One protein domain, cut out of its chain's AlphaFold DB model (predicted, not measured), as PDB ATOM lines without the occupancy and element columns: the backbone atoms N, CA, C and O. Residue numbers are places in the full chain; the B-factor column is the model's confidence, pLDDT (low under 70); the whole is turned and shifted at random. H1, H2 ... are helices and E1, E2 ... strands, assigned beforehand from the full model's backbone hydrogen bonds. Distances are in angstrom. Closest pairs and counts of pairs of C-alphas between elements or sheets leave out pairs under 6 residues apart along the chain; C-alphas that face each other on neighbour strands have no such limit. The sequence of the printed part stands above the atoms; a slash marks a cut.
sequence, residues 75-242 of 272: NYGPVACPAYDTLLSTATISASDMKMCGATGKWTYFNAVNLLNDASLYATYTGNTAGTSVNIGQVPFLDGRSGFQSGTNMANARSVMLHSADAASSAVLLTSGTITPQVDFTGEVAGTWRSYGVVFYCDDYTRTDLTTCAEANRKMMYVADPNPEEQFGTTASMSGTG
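Overview. This is residues 75 to 242 of the 272 residues of the protein "Hypothetical protein" of Symbiodinium microadriaticum (UniProt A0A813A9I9). Two strongly twisted four-stranded sheets, E4 E1 E8 E9 and E3 E2 E5 E6, make a sandwich, two sheets face to face, with their strands crossed at 38 degrees. The small strand pair E7 and E10 lies beyond E6, H2 is beside one end of E1, and long links extend from the sandwich; residues 84 to 89 stick out beyond H1. The printed part has 168 residues, in the order H1 E1 E2 E3 E4 H2 E5 E6 E7 E8 E9 E10. The first sheet is mixed, the second antiparallel; the class is mostly strand, though under half of the residues are in named elements. The whole is compact, with a radius of gyration of the C-alphas of 17.4 A and spans of 47 by 41 by 23 A.

Along the chain. In the first sheet, E4 is residues 144 to 149, E1 107 to 115, 25.3 A long, E8 193 to 202, 29.5 A long, and E9 218 to 224, 20.5 A long. In the second, E3 is 133 to 139, E2 121 to 126, E5 160 to 163 and E6 172 to 175. E7 is 178 to 180 and E10 239 to 241; H1 is 97 to 100 and H2 151 to 155. C-alpha 107 is at (26.347, 33.591, -57.797), C-alpha 202 at (14.118, 39.211, -30.928).

Arrangement. E1 and E8 are parallel, with N 111 and O 196 at 2.8 A. E4 is antiparallel to E1, with N 110 and O 147 at 2.8 A. The hairpin E8 and E9 has N 197 and O 223 at 2.7 A. In the other sheet, N 123 and O 137 are 2.8 A apart in the hairpin E2 and E3, N 161 and O 124 2.8 A in antiparallel E2 and E5, and N 173 and O 162 2.8 A in the hairpin E5 and E6. Between the sheets, the closest C-alphas of E3 and E4 are those of Ile 136 and Gly 147, 4.8 A apart. E6 runs on into E7 at 42 degrees, and E7 is antiparallel to E10, with N 178 and O 241 at 3.3 A. H2 is on the first sheet at a height of 6.5 A; its closest C-alpha to E1 is Met 154, 5.2 A from that of Thr 108. H2 has 0 of 1 O i to N i+4 pairs and 1 of 2 O i to N i+3 pairs within hydrogen-bond range; H1 is too short for an i+4 pair. H1 is not on either of these sheets.

Size, cuts and confidence. The C-alphas of Gly 187 and Thr 208, the two farthest apart, are 51.9 A from each other. The printed part has no cut. The links E7 to E8, E8 to E9 and E9 to E10 are long. The mean pLDDT of the printed part is 72.9, with 73 residues under 70, among them 81 to 105 and 223 to 242.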
ATOM      1  N   ASN A  75      26.642  24.961 -51.270       59.53
ATOM      2  CA  ASN A  75      28.069  25.081 -50.958       59.53
ATOM      3  C   ASN A  75      28.842  25.605 -52.185       59.53
ATOM      4  O   ASN A  75      28.584  25.196 -53.324       59.53
ATOM      5  N   TYR A  76      29.804  26.499 -51.964       59.94
ATOM      6  CA  TYR A  76      30.522  27.195 -53.032       59.94
ATOM      7  C   TYR A  76      32.038  27.098 -52.867       59.94
ATOM      8  O   TYR A  76      32.569  27.026 -51.757       59.94
ATOM      9  N   GLY A  77      32.730  27.172 -53.999       65.69
ATOM     10  CA  GLY A  77      34.172  27.365 -54.050       65.69
ATOM     11  C   GLY A  77      34.887  26.398 -54.992       65.69
ATOM     12  O   GLY A  77      34.259  25.526 -55.593       65.69
ATOM     13  N   PRO A  78      36.200  26.593 -55.202       64.38
ATOM     14  CA  PRO A  78      36.961  25.852 -56.203       64.38
ATOM     15  C   PRO A  78      37.373  24.457 -55.715       64.38
ATOM     16  O   PRO A  78      37.906  23.671 -56.498       64.38
ATOM     17  N   VAL A  79      37.162  24.153 -54.431       68.44
ATOM     18  CA  VAL A  79      37.534  22.874 -53.830       68.44
ATOM     19  C   VAL A  79      36.355  21.909 -53.911       68.44
ATOM     20  O   VAL A  79      35.214  22.270 -53.635       68.44
ATOM     21  N   ALA A  80      36.613  20.653 -54.263       71.00
ATOM     22  CA  ALA A  80      35.587  19.622 -54.190       71.00
ATOM     23  C   ALA A  80      35.234  19.337 -52.721       71.00
ATOM     24  O   ALA A  80      36.124  19.051 -51.915       71.00
ATOM     25  N   CYS A  81      33.947  19.400 -52.362       66.06
ATOM     26  CA  CYS A  81      33.525  18.916 -51.048       66.06
ATOM     27  C   CYS A  81      33.743  17.402 -50.945       66.06
ATOM     28  O   CYS A  81      33.585  16.699 -51.948       66.06
ATOM     29  N   PRO A  82      34.072  16.888 -49.743       57.84
ATOM     30  CA  PRO A  82      33.992  15.460 -49.476       57.84
ATOM     31  C   PRO A  82      32.624  14.914 -49.892       57.84
ATOM     32  O   PRO A  82      31.615  15.617 -49.794       57.84
ATOM     33  N   ALA A  83      32.592  13.663 -50.349       54.97
ATOM     34  CA  ALA A  83      31.320  12.995 -50.577       54.97
ATOM     35  C   ALA A  83      30.556  12.876 -49.247       54.97
ATOM     36  O   ALA A  83      31.162  12.798 -48.177       54.97
ATOM     37  N   TYR A  84      29.227  12.867 -49.328       49.22
ATOM     38  CA  TYR A  84      28.317  12.870 -48.175       49.22
ATOM     39  C   TYR A  84      28.525  11.683 -47.215       49.22
ATOM     40  O   TYR A  84      28.169  11.756 -46.044       49.22
ATOM     41  N   ASP A  85      29.118  10.594 -47.695       51.19
ATOM     42  CA  ASP A  85      29.421   9.371 -46.950       51.19
ATOM     43  C   ASP A  85      30.884   9.290 -46.474       51.19
ATOM     44  O   ASP A  85      31.292   8.306 -45.851       51.19
ATOM     45  N   THR A  86      31.694  10.316 -46.743       45.09
ATOM     46  CA  THR A  86      33.104  10.352 -46.352       45.09
ATOM     47  C   THR A  86      33.250  10.869 -44.925       45.09
ATOM     48  O   THR A  86      32.919  12.013 -44.618       45.09
ATOM     49  N   LEU A  87      33.836  10.056 -44.042       44.47
ATOM     50  CA  LEU A  87      34.209  10.508 -42.702       44.47
ATOM     51  C   LEU A  87      35.237  11.645 -42.804       44.47
ATOM     52  O   LEU A  87      36.276  11.481 -43.441       44.47
ATOM     53  N   LEU A  88      35.006  12.766 -42.114       49.06
ATOM     54  CA  LEU A  88      35.940  13.906 -42.077       49.06
ATOM     55  C   LEU A  88      37.356  13.508 -41.628       49.06
ATOM     56  O   LEU A  88      38.330  14.054 -42.127       49.06
ATOM     57  N   SER A  89      37.481  12.516 -40.740       50.06
ATOM     58  CA  SER A  89      38.772  11.957 -40.308       50.06
ATOM     59  C   SER A  89      39.532  11.214 -41.413       50.06
ATOM     60  O   SER A  89      40.728  10.968 -41.276       50.06
ATOM     61  N   THR A  90      38.841  10.844 -42.491       48.50
ATOM     62  CA  THR A  90      39.398  10.192 -43.685       48.50
ATOM     63  C   THR A  90      39.491  11.138 -44.881       48.50
ATOM     64  O   THR A  90      40.100  10.790 -45.892       48.50
ATOM     65  N   ALA A  91      38.913  12.337 -44.775       60.62
ATOM     66  CA  ALA A  91      38.986  13.345 -45.815       60.62
ATOM     67  C   ALA A  91      40.382  13.987 -45.830       60.62
ATOM     68  O   ALA A  91      40.937  14.342 -44.795       60.62
ATOM     69  N   THR A  92      40.946  14.176 -47.022       67.44
ATOM     70  CA  THR A  92      42.245  14.846 -47.216       67.44
ATOM     71  C   THR A  92      42.113  16.364 -47.384       67.44
ATOM     72  O   THR A  92      43.073  17.023 -47.776       67.44
ATOM     73  N   ILE A  93      40.922  16.918 -47.140       62.19
ATOM     74  CA  ILE A  93      40.638  18.350 -47.253       62.19
ATOM     75  C   ILE A  93      41.072  19.075 -45.974       62.19
ATOM     76  O   ILE A  93      40.844  18.593 -44.864       62.19
ATOM     77  N   SER A  94      41.698  20.242 -46.113       65.62
ATOM     78  CA  SER A  94      42.066  21.056 -44.956       65.62
ATOM     79  C   SER A  94      40.839  21.755 -44.350       65.62
ATOM     80  O   SER A  94      39.854  22.027 -45.036       65.62
ATOM     81  N   ALA A  95      40.900  22.109 -43.062       61.78
ATOM     82  CA  ALA A  95      39.833  22.878 -42.411       61.78
ATOM     83  C   ALA A  95      39.606  24.256 -43.071       61.78
ATOM     84  O   ALA A  95      38.489  24.772 -43.074       61.78
ATOM     85  N   SER A  96      40.656  24.847 -43.644       57.81
ATOM     86  CA  SER A  96      40.582  26.063 -44.457       57.81
ATOM     87  C   SER A  96      39.858  25.822 -45.781       57.81
ATOM     88  O   SER A  96      38.972  26.595 -46.139       57.81
ATOM     89  N   ASP A  97      40.145  24.716 -46.466       63.44
ATOM     90  CA  ASP A  97      39.511  24.375 -47.743       63.44
ATOM     91  C   ASP A  97      38.046  23.955 -47.578       63.44
ATOM     92  O   ASP A  97      37.224  24.220 -48.452       63.44
ATOM     93  N   MET A  98      37.669  23.387 -46.428       65.56
ATOM     94  CA  MET A  98      36.263  23.136 -46.085       65.56
ATOM     95  C   MET A  98      35.413  24.416 -46.087       65.56
ATOM     96  O   MET A  98      34.204  24.369 -46.342       65.56
ATOM     97  N   LYS A  99      36.016  25.589 -45.857       62.91
ATOM     98  CA  LYS A  99      35.315  26.878 -45.962       62.91
ATOM     99  C   LYS A  99      34.971  27.247 -47.405       62.91
ATOM    100  O   LYS A  99      34.056  28.038 -47.593       62.91
ATOM    101  N   MET A 100      35.607  26.629 -48.396       61.78
ATOM    102  CA  MET A 100      35.475  26.949 -49.823       61.78
ATOM    103  C   MET A 100      35.249  25.699 -50.683       61.78
ATOM    104  O   MET A 100      35.607  25.673 -51.862       61.78
ATOM    105  N   CYS A 101      34.707  24.633 -50.092       68.44
ATOM    106  CA  CYS A 101      34.316  23.468 -50.861       68.44
ATOM    107  C   CYS A 101      32.919  23.687 -51.457       68.44
ATOM    108  O   CYS A 101      32.035  24.186 -50.756       68.44
ATOM    109  N   GLY A 102      32.703  23.314 -52.721       69.06
ATOM    110  CA  GLY A 102      31.386  23.395 -53.348       69.06
ATOM    111  C   GLY A 102      31.395  23.473 -54.871       69.06
ATOM    112  O   GLY A 102      32.291  22.958 -55.537       69.06
ATOM    113  N   ALA A 103      30.355  24.094 -55.429       63.47
ATOM    114  CA  ALA A 103      30.220  24.304 -56.868       63.47
ATOM    115  C   ALA A 103      30.895  25.609 -57.328       63.47
ATOM    116  O   ALA A 103      30.853  26.630 -56.643       63.47
ATOM    117  N   THR A 104      31.434  25.606 -58.553       60.47
ATOM    118  CA  THR A 104      32.147  26.750 -59.156       60.47
ATOM    119  C   THR A 104      31.239  27.732 -59.921       60.47
ATOM    120  O   THR A 104      31.716  28.529 -60.730       60.47
ATOM    121  N   GLY A 105      29.915  27.673 -59.749       62.22
ATOM    122  CA  GLY A 105      28.977  28.541 -60.481       62.22
ATOM    123  C   GLY A 105      28.910  29.942 -59.877       62.22
ATOM    124  O   GLY A 105      28.764  30.046 -58.675       62.22
ATOM    125  N   LYS A 106      29.019  31.016 -60.666       73.12
ATOM    126  CA  LYS A 106      29.131  32.404 -60.172       73.12
ATOM    127  C   LYS A 106      27.782  32.964 -59.702       73.12
ATOM    128  O   LYS A 106      26.920  33.233 -60.541       73.12
ATOM    129  N   TRP A 107      27.616  33.166 -58.394       77.19
ATOM    130  CA  TRP A 107      26.347  33.591 -57.797       77.19
ATOM    131  C   TRP A 107      26.552  34.508 -56.585       77.19
ATOM    132  O   TRP A 107      27.433  34.277 -55.757       77.19
ATOM    133  N   THR A 108      25.673  35.497 -56.441       80.06
ATOM    134  CA  THR A 108      25.495  36.252 -55.193       80.06
ATOM    135  C   THR A 108      24.236  35.754 -54.503       80.06
ATOM    136  O   THR A 108      23.170  35.759 -55.120       80.06
ATOM    137  N   TYR A 109      24.347  35.355 -53.241       81.69
ATOM    138  CA  TYR A 109      23.242  34.855 -52.433       81.69
ATOM    139  C   TYR A 109      22.802  35.886 -51.396       81.69
ATOM    140  O   TYR A 109      23.622  36.531 -50.742       81.69
ATOM    141  N   PHE A 110      21.489  36.001 -51.235       85.25
ATOM    142  CA  PHE A 110      20.832  36.786 -50.198       85.25
ATOM    143  C   PHE A 110      20.048  35.829 -49.311       85.25
ATOM    144  O   PHE A 110      19.121  35.162 -49.774       85.25
ATOM    145  N   ASN A 111      20.445  35.746 -48.048       83.31
ATOM    146  CA  ASN A 111      19.886  34.826 -47.072       83.31
ATOM    147  C   ASN A 111      19.013  35.580 -46.078       83.31
ATOM    148  O   ASN A 111      19.370  36.667 -45.621       83.31
ATOM    149  N   ALA A 112      17.908  34.954 -45.705       85.12
ATOM    150  CA  ALA A 112      17.044  35.370 -44.618       85.12
ATOM    151  C   ALA A 112      16.999  34.245 -43.587       85.12
ATOM    152  O   ALA A 112      16.665  33.117 -43.944       85.12
ATOM    153  N   VAL A 113      17.327  34.546 -42.332       80.12
ATOM    154  CA  VAL A 113      17.277  33.596 -41.210       80.12
ATOM    155  C   VAL A 113      16.275  34.102 -40.183       80.12
ATOM    156  O   VAL A 113      16.368  35.252 -39.750       80.12
ATOM    157  N   ASN A 114      15.325  33.256 -39.790       80.00
ATOM    158  CA  ASN A 114      14.290  33.627 -38.832       80.00
ATOM    159  C   ASN A 114      14.634  33.125 -37.423       80.00
ATOM    160  O   ASN A 114      14.431  31.962 -37.104       80.00
ATOM    161  N   LEU A 115      15.088  34.020 -36.551       76.62
ATOM    162  CA  LEU A 115      15.195  33.824 -35.099       76.62
ATOM    163  C   LEU A 115      14.220  34.740 -34.342       76.62
ATOM    164  O   LEU A 115      14.471  35.072 -33.182       76.62
ATOM    165  N   LEU A 116      13.165  35.220 -35.010       75.25
ATOM    166  CA  LEU A 116      12.281  36.287 -34.537       75.25
ATOM    167  C   LEU A 116      11.051  35.773 -33.784       75.25
ATOM    168  O   LEU A 116      10.613  36.409 -32.827       75.25
ATOM    169  N   ASN A 117      10.456  34.678 -34.251       71.44
ATOM    170  CA  ASN A 117       9.302  34.038 -33.627       71.44
ATOM    171  C   ASN A 117       9.159  32.581 -34.082       71.44
ATOM    172  O   ASN A 117       9.545  32.242 -35.200       71.44
ATOM    173  N   ASP A 118       8.530  31.750 -33.245       71.62
ATOM    174  CA  ASP A 118       8.165  30.355 -33.549       71.62
ATOM    175  C   ASP A 118       7.007  30.254 -34.564       71.62
ATOM    176  O   ASP A 118       5.900  29.796 -34.273       71.62
ATOM    177  N   ALA A 119       7.244  30.767 -35.769       70.06
ATOM    178  CA  ALA A 119       6.325  30.729 -36.894       70.06
ATOM    179  C   ALA A 119       7.090  30.592 -38.216       70.06
ATOM    180  O   ALA A 119       8.254  30.973 -38.338       70.06
ATOM    181  N   SER A 120       6.406  30.082 -39.241       79.12
ATOM    182  CA  SER A 120       6.907  30.182 -40.610       79.12
ATOM    183  C   SER A 120       6.602  31.571 -41.152       79.12
ATOM    184  O   SER A 120       5.439  31.925 -41.355       79.12
ATOM    185  N   LEU A 121       7.651  32.342 -41.411       86.69
ATOM    186  CA  LEU A 121       7.565  33.645 -42.063       86.69
ATOM    187  C   LEU A 121       7.886  33.506 -43.550       86.69
ATOM    188  O   LEU A 121       8.180  32.412 -44.031       86.69
ATOM    189  N   TYR A 122       7.825  34.600 -44.299       93.88
ATOM    190  CA  TYR A 122       8.197  34.613 -45.710       93.88
ATOM    191  C   TYR A 122       9.222  35.702 -45.960       93.88
ATOM    192  O   TYR A 122       9.095  36.799 -45.425       93.88
ATOM    193  N   ALA A 123      10.229  35.417 -46.776       94.94
ATOM    194  CA  ALA A 123      11.257  36.379 -47.120       94.94
ATOM    195  C   ALA A 123      11.264  36.695 -48.616       94.94
ATOM    196  O   ALA A 123      11.029  35.836 -49.477       94.94
ATOM    197  N   THR A 124      11.574  37.949 -48.919       96.50
ATOM    198  CA  THR A 124      11.835  38.440 -50.273       96.50
ATOM    199  C   THR A 124      13.075  39.332 -50.270       96.50
ATOM    200  O   THR A 124      13.540  39.763 -49.216       96.50
ATOM    201  N   TYR A 125      13.627  39.629 -51.443       93.44
ATOM    202  CA  TYR A 125      14.588  40.723 -51.614       93.44
ATOM    203  C   TYR A 125      14.179  41.628 -52.773       93.44
ATOM    204  O   TYR A 125      13.386  41.238 -53.632       93.44
ATOM    205  N   THR A 126      14.690  42.856 -52.806       93.62
ATOM    206  CA  THR A 126      14.334  43.826 -53.851       93.62
ATOM    207  C   THR A 126      14.717  43.330 -55.252       93.62
ATOM    208  O   THR A 126      15.833  42.883 -55.508       93.62
ATOM    209  N   GLY A 127      13.783  43.407 -56.196       90.56
ATOM    210  CA  GLY A 127      13.993  42.982 -57.576       90.56
ATOM    211  C   GLY A 127      14.832  43.962 -58.395       90.56
ATOM    212  O   GLY A 127      15.271  45.006 -57.922       90.56
ATOM    213  N   ASN A 128      15.094  43.605 -59.656       86.38
ATOM    214  CA  ASN A 128      15.838  44.462 -60.595       86.38
ATOM    215  C   ASN A 128      15.053  45.707 -61.020       86.38
ATOM    216  O   ASN A 128      15.645  46.700 -61.433       86.38
ATOM    217  N   THR A 129      13.728  45.646 -60.937       84.94
ATOM    218  CA  THR A 129      12.843  46.761 -61.256       84.94
ATOM    219  C   THR A 129      12.401  47.425 -59.959       84.94
ATOM    220  O   THR A 129      12.020  46.742 -59.006       84.94
ATOM    221  N   ALA A 130      12.437  48.757 -59.916       82.06
ATOM    222  CA  ALA A 130      11.982  49.511 -58.754       82.06
ATOM    223  C   ALA A 130      10.550  49.106 -58.359       82.06
ATOM    224  O   ALA A 130       9.677  48.970 -59.216       82.06
ATOM    225  N   GLY A 131      10.325  48.884 -57.063       82.25
ATOM    226  CA  GLY A 131       9.029  48.456 -56.526       82.25
ATOM    227  C   GLY A 131       8.700  46.972 -56.711       82.25
ATOM    228  O   GLY A 131       7.626  46.544 -56.300       82.25
ATOM    229  N   THR A 132       9.598  46.174 -57.295       89.50
ATOM    230  CA  THR A 132       9.431  44.714 -57.368       89.50
ATOM    231  C   THR A 132      10.198  44.017 -56.255       89.50
ATOM    232  O   THR A 132      11.236  44.503 -55.799       89.50
ATOM    233  N   SER A 133       9.707  42.854 -55.839       92.62
ATOM    234  CA  SER A 133      10.407  41.935 -54.951       92.62
ATOM    235  C   SER A 133      10.551  40.572 -55.622       92.62
ATOM    236  O   SER A 133       9.778  40.199 -56.507       92.62
ATOM    237  N   VAL A 134      11.588  39.845 -55.233       95.00
ATOM    238  CA  VAL A 134      11.858  38.481 -55.671       95.00
ATOM    239  C   VAL A 134      11.772  37.573 -54.458       95.00
ATOM    240  O   VAL A 134      12.263  37.903 -53.378       95.00
ATOM    241  N   ASN A 135      11.127  36.429 -54.645       94.12
ATOM    242  CA  ASN A 135      10.887  35.473 -53.580       94.12
ATOM    243  C   ASN A 135      12.185  34.790 -53.143       94.12
ATOM    244  O   ASN A 135      12.895  34.224 -53.972       94.12
ATOM    245  N   ILE A 136      12.438  34.794 -51.833       92.38
ATOM    246  CA  ILE A 136      13.322  33.821 -51.179       92.38
ATOM    247  C   ILE A 136      12.483  32.598 -50.791       92.38
ATOM    248  O   ILE A 136      12.863  31.466 -51.074       92.38
ATOM    249  N   GLY A 137      11.307  32.824 -50.196       89.25
ATOM    250  CA  GLY A 137      10.371  31.767 -49.814       89.25
ATOM    251  C   GLY A 137      10.047  31.751 -48.324       89.25
ATOM    252  O   GLY A 137      10.327  32.704 -47.600       89.25
ATOM    253  N   GLN A 138       9.434  30.656 -47.877       85.94
ATOM    254  CA  GLN A 138       9.079  30.449 -46.473       85.94
ATOM    255  C   GLN A 138      10.324  30.178 -45.627       85.94
ATOM    256  O   GLN A 138      11.101  29.277 -45.948       85.94
ATOM    257  N   VAL A 139      10.478  30.928 -44.537       78.31
ATOM    258  CA  VAL A 139      11.593  30.842 -43.591       78.31
ATOM    259  C   VAL A 139      11.049  30.390 -42.230       78.31
ATOM    260  O   VAL A 139      10.502  31.211 -41.482       78.31
ATOM    261  N   PRO A 140      11.131  29.083 -41.920       75.75
ATOM    262  CA  PRO A 140      10.759  28.552 -40.614       75.75
ATOM    263  C   PRO A 140      11.578  29.184 -39.491       75.75
ATOM    264  O   PRO A 140      12.699  29.643 -39.715       75.75
ATOM    265  N   PHE A 141      11.024  29.185 -38.281       72.44
ATOM    266  CA  PHE A 141      11.789  29.535 -37.092       72.44
ATOM    267  C   PHE A 141      13.039  28.660 -36.995       72.44
ATOM    268  O   PHE A 141      12.961  27.463 -37.233       72.44
ATOM    269  N   LEU A 142      14.172  29.274 -36.659       69.06
ATOM    270  CA  LEU A 142      15.495  28.656 -36.522       69.06
ATOM    271  C   LEU A 142      16.076  28.055 -37.801       69.06
ATOM    272  O   LEU A 142      17.107  27.385 -37.749       69.06
ATOM    273  N   ASP A 143      15.489  28.383 -38.947       69.44
ATOM    274  CA  ASP A 143      15.998  28.014 -40.259       69.44
ATOM    275  C   ASP A 143      16.202  29.261 -41.126       69.44
ATOM    276  O   ASP A 143      15.802  30.388 -40.797       69.44
ATOM    277  N   GLY A 144      16.887  29.057 -42.243       74.44
ATOM    278  CA  GLY A 144      17.184  30.088 -43.217       74.44
ATOM    279  C   GLY A 144      16.836  29.661 -44.630       74.44
ATOM    280  O   GLY A 144      16.921  28.489 -45.001       74.44
ATOM    281  N   ARG A 145      16.493  30.644 -45.460       79.00
ATOM    282  CA  ARG A 145      16.387  30.449 -46.903       79.00
ATOM    283  C   ARG A 145      17.253  31.423 -47.671       79.00
ATOM    284  O   ARG A 145      17.473  32.551 -47.228       79.00
ATOM    285  N   SER A 146      17.687  30.999 -48.852       79.69
ATOM    286  CA  SER A 146      18.460  31.817 -49.775       79.69
ATOM    287  C   SER A 146      17.720  32.057 -51.088       79.69
ATOM    288  O   SER A 146      16.998  31.200 -51.596       79.69
ATOM    289  N   GLY A 147      17.929  33.240 -51.652       83.81
ATOM    290  CA  GLY A 147      17.742  33.493 -53.074       83.81
ATOM    291  C   GLY A 147      19.063  33.929 -53.693       83.81
ATOM    292  O   GLY A 147      19.967  34.371 -52.985       83.81
ATOM    293  N   PHE A 148      19.195  33.802 -55.012       84.00
ATOM    294  CA  PHE A 148      20.460  34.067 -55.694       84.00
ATOM    295  C   PHE A 148      20.303  34.932 -56.940       84.00
ATOM    296  O   PHE A 148      19.231  35.042 -57.536       84.00
ATOM    297  N   GLN A 149      21.407  35.546 -57.347       86.12
ATOM    298  CA  GLN A 149      21.563  36.266 -58.606       86.12
ATOM    299  C   GLN A 149      22.813  35.773 -59.334       86.12
ATOM    300  O   GLN A 149      23.809  35.448 -58.695       86.12
ATOM    301  N   SER A 150      22.770  35.766 -60.667       81.88
ATOM    302  CA  SER A 150      23.909  35.482 -61.553       81.88
ATOM    303  C   SER A 150      24.132  36.596 -62.566       81.88
ATOM    304  O   SER A 150      23.233  37.394 -62.854       81.88
ATOM    305  N   GLY A 151      25.316  36.591 -63.176       81.19
ATOM    306  CA  GLY A 151      25.667  37.506 -64.254       81.19
ATOM    307  C   GLY A 151      25.737  38.948 -63.762       81.19
ATOM    308  O   GLY A 151      26.194  39.218 -62.656       81.19
ATOM    309  N   THR A 152      25.257  39.888 -64.571       83.44
ATOM    310  CA  THR A 152      25.333  41.324 -64.256       83.44
ATOM    311  C   THR A 152      24.527  41.720 -63.017       83.44
ATOM    312  O   THR A 152      24.867  42.696 -62.357       83.44
ATOM    313  N   ASN A 153      23.503  40.944 -62.644       86.06
ATOM    314  CA  ASN A 153      22.648  41.239 -61.489       86.06
ATOM    315  C   ASN A 153      23.295  40.917 -60.137       86.06
ATOM    316  O   ASN A 153      22.742  41.294 -59.101       86.06
ATOM    317  N   MET A 154      24.435  40.219 -60.134       83.06
ATOM    318  CA  MET A 154      25.203  39.895 -58.924       83.06
ATOM    319  C   MET A 154      25.704  41.137 -58.184       83.06
ATOM    320  O   MET A 154      25.906  41.076 -56.976       83.06
ATOM    321  N   ALA A 155      25.887  42.236 -58.917       80.94
ATOM    322  CA  ALA A 155      26.378  43.521 -58.436       80.94
ATOM    323  C   ALA A 155      25.288  44.433 -57.856       80.94
ATOM    324  O   ALA A 155      25.586  45.447 -57.229       80.94
ATOM    325  N   ASN A 156      24.018  44.116 -58.107       86.62
ATOM    326  CA  ASN A 156      22.923  45.017 -57.778       86.62
ATOM    327  C   ASN A 156      22.674  45.020 -56.271       86.62
ATOM    328  O   ASN A 156      22.545  43.962 -55.654       86.62
ATOM    329  N   ALA A 157      22.542  46.218 -55.708       86.94
ATOM    330  CA  ALA A 157      22.260  46.411 -54.296       86.94
ATOM    331  C   ALA A 157      20.840  45.940 -53.934       86.94
ATOM    332  O   ALA A 157      19.896  46.167 -54.699       86.94
ATOM    333  N   ARG A 158      20.686  45.278 -52.781       89.06
ATOM    334  CA  ARG A 158      19.431  44.641 -52.347       89.06
ATOM    335  C   ARG A 158      19.089  44.925 -50.896       89.06
ATOM    336  O   ARG A 158      19.976  44.959 -50.058       89.06
ATOM    337  N   SER A 159      17.799  44.982 -50.593       90.25
ATOM    338  CA  SER A 159      17.292  44.844 -49.222       90.25
ATOM    339  C   SER A 159      16.503  43.550 -49.101       90.25
ATOM    340  O   SER A 159      15.763  43.198 -50.021       90.25
ATOM    341  N   VAL A 160      16.660  42.857 -47.977       91.00
ATOM    342  CA  VAL A 160      15.895  41.659 -47.617       91.00
ATOM    343  C   VAL A 160      14.714  42.084 -46.751       91.00
ATOM    344  O   VAL A 160      14.870  42.862 -45.811       91.00
ATOM    345  N   MET A 161      13.529  41.581 -47.070       93.75
ATOM    346  CA  MET A 161      12.282  41.873 -46.366       93.75
ATOM    347  C   MET A 161      11.739  40.593 -45.744       93.75
ATOM    348  O   MET A 161      11.688  39.554 -46.405       93.75
ATOM    349  N   LEU A 162      11.301  40.686 -44.492       93.38
ATOM    350  CA  LEU A 162      10.615  39.618 -43.773       93.38
ATOM    351  C   LEU A 162       9.131  39.957 -43.654       93.38
ATOM    352  O   LEU A 162       8.776  41.040 -43.193       93.38
ATOM    353  N   HIS A 163       8.269  39.031 -44.042       94.56
ATOM    354  CA  HIS A 163       6.818  39.173 -44.039       94.56
ATOM    355  C   HIS A 163       6.193  38.371 -42.893       94.56
ATOM    356  O   HIS A 163       6.713  37.330 -42.497       94.56
ATOM    357  N   SER A 164       5.057  38.842 -42.382       90.50
ATOM    358  CA  SER A 164       4.428  38.374 -41.138       90.50
ATOM    359  C   SER A 164       3.787  36.986 -41.175       90.50
ATOM    360  O   SER A 164       3.350  36.496 -40.136       90.50
ATOM    361  N   ALA A 165       3.714  36.362 -42.347       88.44
ATOM    362  CA  ALA A 165       3.165  35.028 -42.538       88.44
ATOM    363  C   ALA A 165       3.855  34.348 -43.726       88.44
ATOM    364  O   ALA A 165       4.804  34.880 -44.297       88.44
ATOM    365  N   ASP A 166       3.350  33.194 -44.132       86.56
ATOM    366  CA  ASP A 166       3.975  32.250 -45.056       86.56
ATOM    367  C   ASP A 166       3.809  32.596 -46.555       86.56
ATOM    368  O   ASP A 166       3.951  31.723 -47.417       86.56
ATOM    369  N   ALA A 167       3.567  33.877 -46.870       90.75
ATOM    370  CA  ALA A 167       3.356  34.394 -48.222       90.75
ATOM    371  C   ALA A 167       3.934  35.810 -48.429       90.75
ATOM    372  O   ALA A 167       3.872  36.658 -47.540       90.75
ATOM    373  N   ALA A 168       4.400  36.094 -49.652       91.25
ATOM    374  CA  ALA A 168       4.961  37.396 -50.048       91.25
ATOM    375  C   ALA A 168       3.955  38.562 -49.990       91.25
ATOM    376  O   ALA A 168       4.349  39.718 -49.876       91.25
ATOM    377  N   SER A 169       2.653  38.273 -50.097       92.19
ATOM    378  CA  SER A 169       1.582  39.277 -50.019       92.19
ATOM    379  C   SER A 169       1.285  39.743 -48.591       92.19
ATOM    380  O   SER A 169       0.503  40.673 -48.403       92.19
ATOM    381  N   SER A 170       1.855  39.076 -47.588       94.00
ATOM    382  CA  SER A 170       1.678  39.423 -46.180       94.00
ATOM    383  C   SER A 170       2.423  40.710 -45.827       94.00
ATOM    384  O   SER A 170       3.366  41.115 -46.513       94.00
ATOM    385  N   ALA A 171       2.003  41.356 -44.736       92.81
ATOM    386  CA  ALA A 171       2.598  42.607 -44.280       92.81
ATOM    387  C   ALA A 171       4.099  42.439 -43.997       92.81
ATOM    388  O   ALA A 171       4.517  41.445 -43.402       92.81
ATOM    389  N   VAL A 172       4.902  43.417 -44.412       91.81
ATOM    390  CA  VAL A 172       6.337  43.445 -44.117       91.81
ATOM    391  C   VAL A 172       6.528  43.787 -42.638       91.81
ATOM    392  O   VAL A 172       6.039  44.812 -42.172       91.81
ATOM    393  N   LEU A 173       7.228  42.919 -41.909       89.44
ATOM    394  CA  LEU A 173       7.614  43.119 -40.511       89.44
ATOM    395  C   LEU A 173       8.896  43.935 -40.389       89.44
ATOM    396  O   LEU A 173       8.992  44.802 -39.531       89.44
ATOM    397  N   LEU A 174       9.900  43.601 -41.198       88.06
ATOM    398  CA  LEU A 174      11.233  44.190 -41.142       88.06
ATOM    399  C   LEU A 174      11.799  44.278 -42.556       88.06
ATOM    400  O   LEU A 174      11.619  43.363 -43.362       88.06
ATOM    401  N   THR A 175      12.500  45.372 -42.837       90.25
ATOM    402  CA  THR A 175      13.274  45.559 -44.068       90.25
ATOM    403  C   THR A 175      14.705  45.879 -43.685       90.25
ATOM    404  O   THR A 175      14.943  46.826 -42.936       90.25
ATOM    405  N   SER A 176      15.651  45.101 -44.199       85.12
ATOM    406  CA  SER A 176      17.068  45.353 -43.974       85.12
ATOM    407  C   SER A 176      17.516  46.653 -44.647       85.12
ATOM    408  O   SER A 176      16.972  47.065 -45.680       85.12
ATOM    409  N   GLY A 177      18.604  47.234 -44.148       80.19
ATOM    410  CA  GLY A 177      19.407  48.189 -44.906       80.19
ATOM    411  C   GLY A 177      19.840  47.627 -46.268       80.19
ATOM    412  O   GLY A 177      19.758  46.419 -46.532       80.19
ATOM    413  N   THR A 178      20.289  48.515 -47.158       84.38
ATOM    414  CA  THR A 178      20.681  48.127 -48.517       84.38
ATOM    415  C   THR A 178      22.043  47.443 -48.496       84.38
ATOM    416  O   THR A 178      23.063  48.085 -48.261       84.38
ATOM    417  N   ILE A 179      22.073  46.150 -48.792       81.94
ATOM    418  CA  ILE A 179      23.279  45.351 -48.991       81.94
ATOM    419  C   ILE A 179      23.808  45.639 -50.393       81.94
ATOM    420  O   ILE A 179      23.151  45.314 -51.381       81.94
ATOM    421  N   THR A 180      24.999  46.224 -50.489       81.38
ATOM    422  CA  THR A 180      25.697  46.406 -51.768       81.38
ATOM    423  C   THR A 180      26.736  45.299 -51.930       81.38
ATOM    424  O   THR A 180      27.719  45.299 -51.184       81.38
ATOM    425  N   PRO A 181      26.547  44.347 -52.861       78.44
ATOM    426  CA  PRO A 181      27.551  43.328 -53.119       78.44
ATOM    427  C   PRO A 181      28.882  43.943 -53.556       78.44
ATOM    428  O   PRO A 181      28.911  44.954 -54.257       78.44
ATOM    429  N   GLN A 182      29.991  43.314 -53.176       71.69
ATOM    430  CA  GLN A 182      31.286  43.620 -53.781       71.69
ATOM    431  C   GLN A 182      31.276  43.169 -55.245       71.69
ATOM    432  O   GLN A 182      30.659  42.158 -55.575       71.69
ATOM    433  N   VAL A 183      31.938  43.933 -56.115       66.44
ATOM    434  CA  VAL A 183      31.886  43.728 -57.577       66.44
ATOM    435  C   VAL A 183      33.253  43.670 -58.246       66.44
ATOM    436  O   VAL A 183      33.335  43.266 -59.403       66.44
ATOM    437  N   ASP A 184      34.313  44.078 -57.544       68.00
ATOM    438  CA  ASP A 184      35.679  43.933 -58.030       68.00
ATOM    439  C   ASP A 184      36.272  42.648 -57.470       68.00
ATOM    440  O   ASP A 184      36.380  42.466 -56.259       68.00
ATOM    441  N   PHE A 185      36.613  41.756 -58.385       68.06
ATOM    442  CA  PHE A 185      37.079  40.409 -58.097       68.06
ATOM    443  C   PHE A 185      38.373  40.087 -58.840       68.06
ATOM    444  O   PHE A 185      38.710  38.926 -59.092       68.06
ATOM    445  N   THR A 186      39.068  41.128 -59.286       68.31
ATOM    446  CA  THR A 186      40.265  40.990 -60.101       68.31
ATOM    447  C   THR A 186      41.333  40.213 -59.326       68.31
ATOM    448  O   THR A 186      41.801  40.659 -58.286       68.31
ATOM    449  N   GLY A 187      41.723  39.042 -59.841       64.75
ATOM    450  CA  GLY A 187      42.748  38.184 -59.232       64.75
ATOM    451  C   GLY A 187      42.230  37.149 -58.227       64.75
ATOM    452  O   GLY A 187      43.011  36.318 -57.774       64.75
ATOM    453  N   GLU A 188      40.934  37.134 -57.918       66.88
ATOM    454  CA  GLU A 188      40.364  36.147 -57.002       66.88
ATOM    455  C   GLU A 188      40.017  34.837 -57.731       66.88
ATOM    456  O   GLU A 188      39.221  34.821 -58.673       66.88
ATOM    457  N   VAL A 189      40.556  33.707 -57.261       61.41
ATOM    458  CA  VAL A 189      40.214  32.364 -57.780       61.41
ATOM    459  C   VAL A 189      38.759  32.012 -57.465       61.41
ATOM    460  O   VAL A 189      38.091  31.328 -58.243       61.41
ATOM    461  N   ALA A 190      38.266  32.510 -56.330       54.53
ATOM    462  CA  ALA A 190      36.932  32.271 -55.815       54.53
ATOM    463  C   ALA A 190      36.024  33.505 -55.792       54.53
ATOM    464  O   ALA A 190      34.883  33.443 -55.329       54.53
ATOM    465  N   GLY A 191      36.504  34.630 -56.317       53.84
ATOM    466  CA  GLY A 191      35.837  35.923 -56.232       53.84
ATOM    467  C   GLY A 191      34.640  36.070 -57.130       53.84
ATOM    468  O   GLY A 191      34.557  36.991 -57.900       53.84
ATOM    469  N   THR A 192      33.684  35.164 -57.106       58.50
ATOM    470  CA  THR A 192      32.347  35.460 -57.642       58.50
ATOM    471  C   THR A 192      31.263  34.754 -56.835       58.50
ATOM    472  O   THR A 192      30.126  34.649 -57.284       58.50
ATOM    473  N   TRP A 193      31.615  34.287 -55.634       68.94
ATOM    474  CA  TRP A 193      30.697  33.729 -54.653       68.94
ATOM    475  C   TRP A 193      30.659  34.661 -53.458       68.94
ATOM    476  O   TRP A 193      31.692  34.947 -52.843       68.94
ATOM    477  N   ARG A 194      29.475  35.197 -53.185       71.75
ATOM    478  CA  ARG A 194      29.244  36.062 -52.035       71.75
ATOM    479  C   ARG A 194      27.889  35.721 -51.443       71.75
ATOM    480  O   ARG A 194      26.869  35.890 -52.109       71.75
ATOM    481  N   SER A 195      27.887  35.253 -50.207       74.50
ATOM    482  CA  SER A 195      26.692  35.083 -49.402       74.50
ATOM    483  C   SER A 195      26.568  36.249 -48.433       74.50
ATOM    484  O   SER A 195      27.474  36.548 -47.649       74.50
ATOM    485  N   TYR A 196      25.423  36.914 -48.500       77.75
ATOM    486  CA  TYR A 196      25.021  37.971 -47.585       77.75
ATOM    487  C   TYR A 196      23.784  37.492 -46.843       77.75
ATOM    488  O   TYR A 196      22.822  37.044 -47.464       77.75
ATOM    489  N   GLY A 197      23.797  37.535 -45.522       77.50
ATOM    490  CA  GLY A 197      22.718  37.050 -44.679       77.50
ATOM    491  C   GLY A 197      22.183  38.132 -43.764       77.50
ATOM    492  O   GLY A 197      22.938  38.860 -43.123       77.50
ATOM    493  N   VAL A 198      20.860  38.192 -43.688       79.56
ATOM    494  CA  VAL A 198      20.125  38.978 -42.703       79.56
ATOM    495  C   VAL A 198      19.488  38.005 -41.728       79.56
ATOM    496  O   VAL A 198      18.711  37.128 -42.115       79.56
ATOM    497  N   VAL A 199      19.842  38.150 -40.459       78.00
ATOM    498  CA  VAL A 199      19.262  37.376 -39.368       78.00
ATOM    499  C   VAL A 199      18.281  38.266 -38.640       78.00
ATOM    500  O   VAL A 199      18.671  39.277 -38.060       78.00
ATOM    501  N   PHE A 200      17.016  37.883 -38.667       79.75
ATOM    502  CA  PHE A 200      15.946  38.562 -37.955       79.75
ATOM    503  C   PHE A 200      15.803  37.914 -36.585       79.75
ATOM    504  O   PHE A 200      15.671  36.697 -36.511       79.75
ATOM    505  N   TYR A 201      15.856  38.682 -35.503       75.75
ATOM    506  CA  TYR A 201      15.837  38.130 -34.149       75.75
ATOM    507  C   TYR A 201      15.056  39.015 -33.180       75.75
ATOM    508  O   TYR A 201      14.834  40.194 -33.448       75.75
ATOM    509  N   CYS A 202      14.634  38.440 -32.056       75.25
ATOM    510  CA  CYS A 202      14.118  39.211 -30.928       75.25
ATOM    511  C   CYS A 202      15.260  39.468 -29.936       75.25
ATOM    512  O   CYS A 202      15.914  38.510 -29.515       75.25
ATOM    513  N   ASP A 203      15.527  40.720 -29.569       68.69
ATOM    514  CA  ASP A 203      16.559  41.047 -28.570       68.69
ATOM    515  C   ASP A 203      16.083  40.864 -27.122       68.69
ATOM    516  O   ASP A 203      16.907  40.682 -26.226       68.69
ATOM    517  N   ASP A 204      14.767  40.839 -26.909       68.00
ATOM    518  CA  ASP A 204      14.141  40.565 -25.620       68.00
ATOM    519  C   ASP A 204      12.846  39.759 -25.804       68.00
ATOM    520  O   ASP A 204      11.762  40.293 -26.066       68.00
ATOM    521  N   TYR A 205      12.985  38.437 -25.688       63.28
ATOM    522  CA  TYR A 205      11.855  37.531 -25.536       63.28
ATOM    523  C   TYR A 205      11.355  37.555 -24.100       63.28
ATOM    524  O   TYR A 205      12.141  37.548 -23.148       63.28
ATOM    525  N   THR A 206      10.041  37.428 -23.924       56.59
ATOM    526  CA  THR A 206       9.540  37.114 -22.589       56.59
ATOM    527  C   THR A 206      10.104  35.758 -22.153       56.59
ATOM    528  O   THR A 206      10.166  34.801 -22.924       56.59
ATOM    529  N   ARG A 207      10.534  35.666 -20.893       51.44
ATOM    530  CA  ARG A 207      11.295  34.523 -20.357       51.44
ATOM    531  C   ARG A 207      10.609  33.157 -20.537       51.44
ATOM    532  O   ARG A 207      11.273  32.129 -20.463       51.44
ATOM    533  N   THR A 208       9.293  33.153 -20.740       50.59
ATOM    534  CA  THR A 208       8.441  31.963 -20.850       50.59
ATOM    535  C   THR A 208       7.783  31.792 -22.218       50.59
ATOM    536  O   THR A 208       7.113  30.783 -22.421       50.59
ATOM    537  N   ASP A 209       7.937  32.746 -23.140       56.28
ATOM    538  CA  ASP A 209       7.311  32.689 -24.459       56.28
ATOM    539  C   ASP A 209       8.267  33.199 -25.549       56.28
ATOM    540  O   ASP A 209       8.559  34.391 -25.650       56.28
ATOM    541  N   LEU A 210       8.737  32.246 -26.360       53.22
ATOM    542  CA  LEU A 210       9.564  32.453 -27.555       53.22
ATOM    543  C   LEU A 210       8.721  32.503 -28.841       53.22
ATOM    544  O   LEU A 210       9.251  32.647 -29.941       53.22
ATOM    545  N   THR A 211       7.404  32.334 -28.724       57.53
ATOM    546  CA  THR A 211       6.468  32.324 -29.854       57.53
ATOM    547  C   THR A 211       6.029  33.732 -30.239       57.53
ATOM    548  O   THR A 211       5.612  33.960 -31.376       57.53
ATOM    549  N   THR A 212       6.175  34.703 -29.330       66.00
ATOM    550  CA  THR A 212       5.820  36.101 -29.566       66.00
ATOM    551  C   THR A 212       6.999  37.040 -29.299       66.00
ATOM    552  O   THR A 212       7.660  36.977 -28.266       66.00
ATOM    553  N   CYS A 213       7.265  37.937 -30.254       73.88
ATOM    554  CA  CYS A 213       8.227  39.026 -30.102       73.88
ATOM    555  C   CYS A 213       7.503  40.367 -30.240       73.88
ATOM    556  O   CYS A 213       6.863  40.648 -31.269       73.88
ATOM    557  N   ALA A 214       7.604  41.185 -29.191       79.38
ATOM    558  CA  ALA A 214       7.084  42.543 -29.194       79.38
ATOM    559  C   ALA A 214       7.749  43.355 -30.308       79.38
ATOM    560  O   ALA A 214       8.931  43.196 -30.591       79.38
ATOM    561  N   GLU A 215       6.981  44.239 -30.937       79.44
ATOM    562  CA  GLU A 215       7.428  44.994 -32.107       79.44
ATOM    563  C   GLU A 215       8.712  45.800 -31.867       79.44
ATOM    564  O   GLU A 215       9.616  45.764 -32.698       79.44
ATOM    565  N   ALA A 216       8.833  46.425 -30.694       76.56
ATOM    566  CA  ALA A 216      10.012  47.193 -30.285       76.56
ATOM    567  C   ALA A 216      11.291  46.341 -30.130       76.56
ATOM    568  O   ALA A 216      12.405  46.864 -30.236       76.56
ATOM    569  N   ASN A 217      11.132  45.029 -29.920       73.88
ATOM    570  CA  ASN A 217      12.219  44.083 -29.644       73.88
ATOM    571  C   ASN A 217      12.662  43.315 -30.899       73.88
ATOM    572  O   ASN A 217      13.565  42.482 -30.865       73.88
ATOM    573  N   ARG A 218      12.022  43.576 -32.042       79.75
ATOM    574  CA  ARG A 218      12.404  42.980 -33.322       79.75
ATOM    575  C   ARG A 218      13.666  43.672 -33.822       79.75
ATOM    576  O   ARG A 218      13.682  44.894 -33.941       79.75
ATOM    577  N   LYS A 219      14.717  42.913 -34.117       73.56
ATOM    578  CA  LYS A 219      16.021  43.416 -34.564       73.56
ATOM    579  C   LYS A 219      16.553  42.600 -35.736       73.56
ATOM    580  O   LYS A 219      16.035  41.533 -36.075       73.56
ATOM    581  N   MET A 220      17.603  43.123 -36.356       76.62
ATOM    582  CA  MET A 220      18.339  42.466 -37.426       76.62
ATOM    583  C   MET A 220      19.831  42.508 -37.129       76.62
ATOM    584  O   MET A 220      20.335  43.466 -36.551       76.62
ATOM    585  N   MET A 221      20.538  41.456 -37.521       71.31
ATOM    586  CA  MET A 221      21.992  41.469 -37.610       71.31
ATOM    587  C   MET A 221      22.420  40.913 -38.955       71.31
ATOM    588  O   MET A 221      21.713  40.135 -39.599       71.31
ATOM    589  N   TYR A 222      23.608  41.325 -39.361       73.12
ATOM    590  CA  TYR A 222      24.124  41.058 -40.684       73.12
ATOM    591  C   TYR A 222      25.286  40.083 -40.584       73.12
ATOM    592  O   TYR A 222      26.220  40.294 -39.803       73.12
ATOM    593  N   VAL A 223      25.259  39.048 -41.419       68.94
ATOM    594  CA  VAL A 223      26.369  38.109 -41.595       68.94
ATOM    595  C   VAL A 223      26.782  38.037 -43.053       68.94
ATOM    596  O   VAL A 223      25.950  38.063 -43.949       68.94
ATOM    597  N   ALA A 224      28.076  37.930 -43.297       68.69
ATOM    598  CA  ALA A 224      28.598  37.582 -44.607       68.69
ATOM    599  C   ALA A 224      29.391  36.282 -44.489       68.69
ATOM    600  O   ALA A 224      29.691  35.835 -43.372       68.69
ATOM    601  N   ASP A 225      29.696  35.666 -45.625       63.84
ATOM    602  CA  ASP A 225      30.505  34.452 -45.660       63.84
ATOM    603  C   ASP A 225      31.783  34.575 -44.821       63.84
ATOM    604  O   ASP A 225      32.437  35.629 -44.833       63.84
ATOM    605  N   PRO A 226      32.169  33.507 -44.095       52.09
ATOM    606  CA  PRO A 226      33.451  33.498 -43.421       52.09
ATOM    607  C   PRO A 226      34.568  33.637 -44.449       52.09
ATOM    608  O   PRO A 226      34.470  33.158 -45.578       52.09
ATOM    609  N   ASN A 227      35.634  34.303 -44.016       53.72
ATOM    610  CA  ASN A 227      36.726  34.716 -44.878       53.72
ATOM    611  C   ASN A 227      37.244  33.537 -45.737       53.72
ATOM    612  O   ASN A 227      37.677  32.535 -45.144       53.72
ATOM    613  N   PRO A 228      37.209  33.618 -47.085       53.34
ATOM    614  CA  PRO A 228      38.025  32.730 -47.903       53.34
ATOM    615  C   PRO A 228      39.494  32.881 -47.478       53.34
ATOM    616  O   PRO A 228      39.897  33.938 -46.988       53.34
ATOM    617  N   GLU A 229      40.310  31.838 -47.653       56.44
ATOM    618  CA  GLU A 229      41.761  32.054 -47.611       56.44
ATOM    619  C   GLU A 229      42.127  33.139 -48.632       56.44
ATOM    620  O   GLU A 229      41.497  33.226 -49.688       56.44
ATOM    621  N   GLU A 230      43.148  33.946 -48.341       61.12
ATOM    622  CA  GLU A 230      43.532  35.108 -49.163       61.12
ATOM    623  C   GLU A 230      43.759  34.733 -50.641       61.12
ATOM    624  O   GLU A 230      43.405  35.480 -51.549       61.12
ATOM    625  N   GLN A 231      44.259  33.518 -50.894       59.88
ATOM    626  CA  GLN A 231      44.450  32.964 -52.240       59.88
ATOM    627  C   GLN A 231      43.145  32.722 -53.022       59.88
ATOM    628  O   GLN A 231      43.158  32.614 -54.249       59.88
ATOM    629  N   PHE A 232      42.017  32.594 -52.326       57.44
ATOM    630  CA  PHE A 232      40.706  32.351 -52.917       57.44
ATOM    631  C   PHE A 232      39.909  33.646 -53.065       57.44
ATOM    632  O   PHE A 232      39.164  33.773 -54.033       57.44
ATOM    633  N   GLY A 233      40.099  34.639 -52.203       63.62
ATOM    634  CA  GLY A 233      39.518  35.958 -52.421       63.62
ATOM    635  C   GLY A 233      39.535  36.838 -51.186       63.62
ATOM    636  O   GLY A 233      40.182  36.534 -50.188       63.62
ATOM    637  N   THR A 234      38.799  37.939 -51.261       60.66
ATOM    638  CA  THR A 234      38.650  38.885 -50.157       60.66
ATOM    639  C   THR A 234      37.389  38.613 -49.344       60.66
ATOM    640  O   THR A 234      36.408  38.041 -49.830       60.66
ATOM    641  N   THR A 235      37.401  39.036 -48.076       60.12
ATOM    642  CA  THR A 235      36.210  38.974 -47.227       60.12
ATOM    643  C   THR A 235      35.090  39.798 -47.848       60.12
ATOM    644  O   THR A 235      35.271  40.980 -48.160       60.12
ATOM    645  N   ALA A 236      33.904  39.201 -47.940       59.66
ATOM    646  CA  ALA A 236      32.688  39.925 -48.253       59.66
ATOM    647  C   ALA A 236      32.454  41.011 -47.187       59.66
ATOM    648  O   ALA A 236      32.063  40.718 -46.057       59.66
ATOM    649  N   SER A 237      32.695  42.278 -47.525       57.44
ATOM    650  CA  SER A 237      32.279  43.381 -46.666       57.44
ATOM    651  C   SER A 237      30.792  43.643 -46.888       57.44
ATOM    652  O   SER A 237      30.331  43.807 -48.016       57.44
ATOM    653  N   MET A 238      30.016  43.689 -45.807       59.38
ATOM    654  CA  MET A 238      28.674  44.264 -45.869       59.38
ATOM    655  C   MET A 238      28.801  45.761 -45.680       59.38
ATOM    656  O   MET A 238      28.920  46.244 -44.557       59.38
ATOM    657  N   SER A 239      28.801  46.504 -46.780       48.03
ATOM    658  CA  SER A 239      28.539  47.940 -46.786       48.03
ATOM    659  C   SER A 239      27.028  48.153 -46.876       48.03
ATOM    660  O   SER A 239      26.476  48.435 -47.935       48.03
ATOM    661  N   GLY A 240      26.345  47.980 -45.742       43.59
ATOM    662  CA  GLY A 240      24.986  48.481 -45.590       43.59
ATOM    663  C   GLY A 240      24.999  50.009 -45.596       43.59
ATOM    664  O   GLY A 240      25.700  50.603 -44.772       43.59
ATOM    665  N   THR A 241      24.260  50.646 -46.505       38.34
ATOM    666  CA  THR A 241      23.787  52.026 -46.327       38.34
ATOM    667  C   THR A 241      22.265  51.990 -46.248       38.34
ATOM    668  O   THR A 241      21.568  51.515 -47.144       38.34
ATOM    669  N   GLY A 242      21.738  52.426 -45.112       41.31
ATOM    670  CA  GLY A 242      20.313  52.370 -44.810       41.31
ATOM    671  C   GLY A 242      20.122  52.143 -43.324       41.31
ATOM    672  O   GLY A 242      20.742  51.253 -42.756       41.31
TER     673      GLY A 242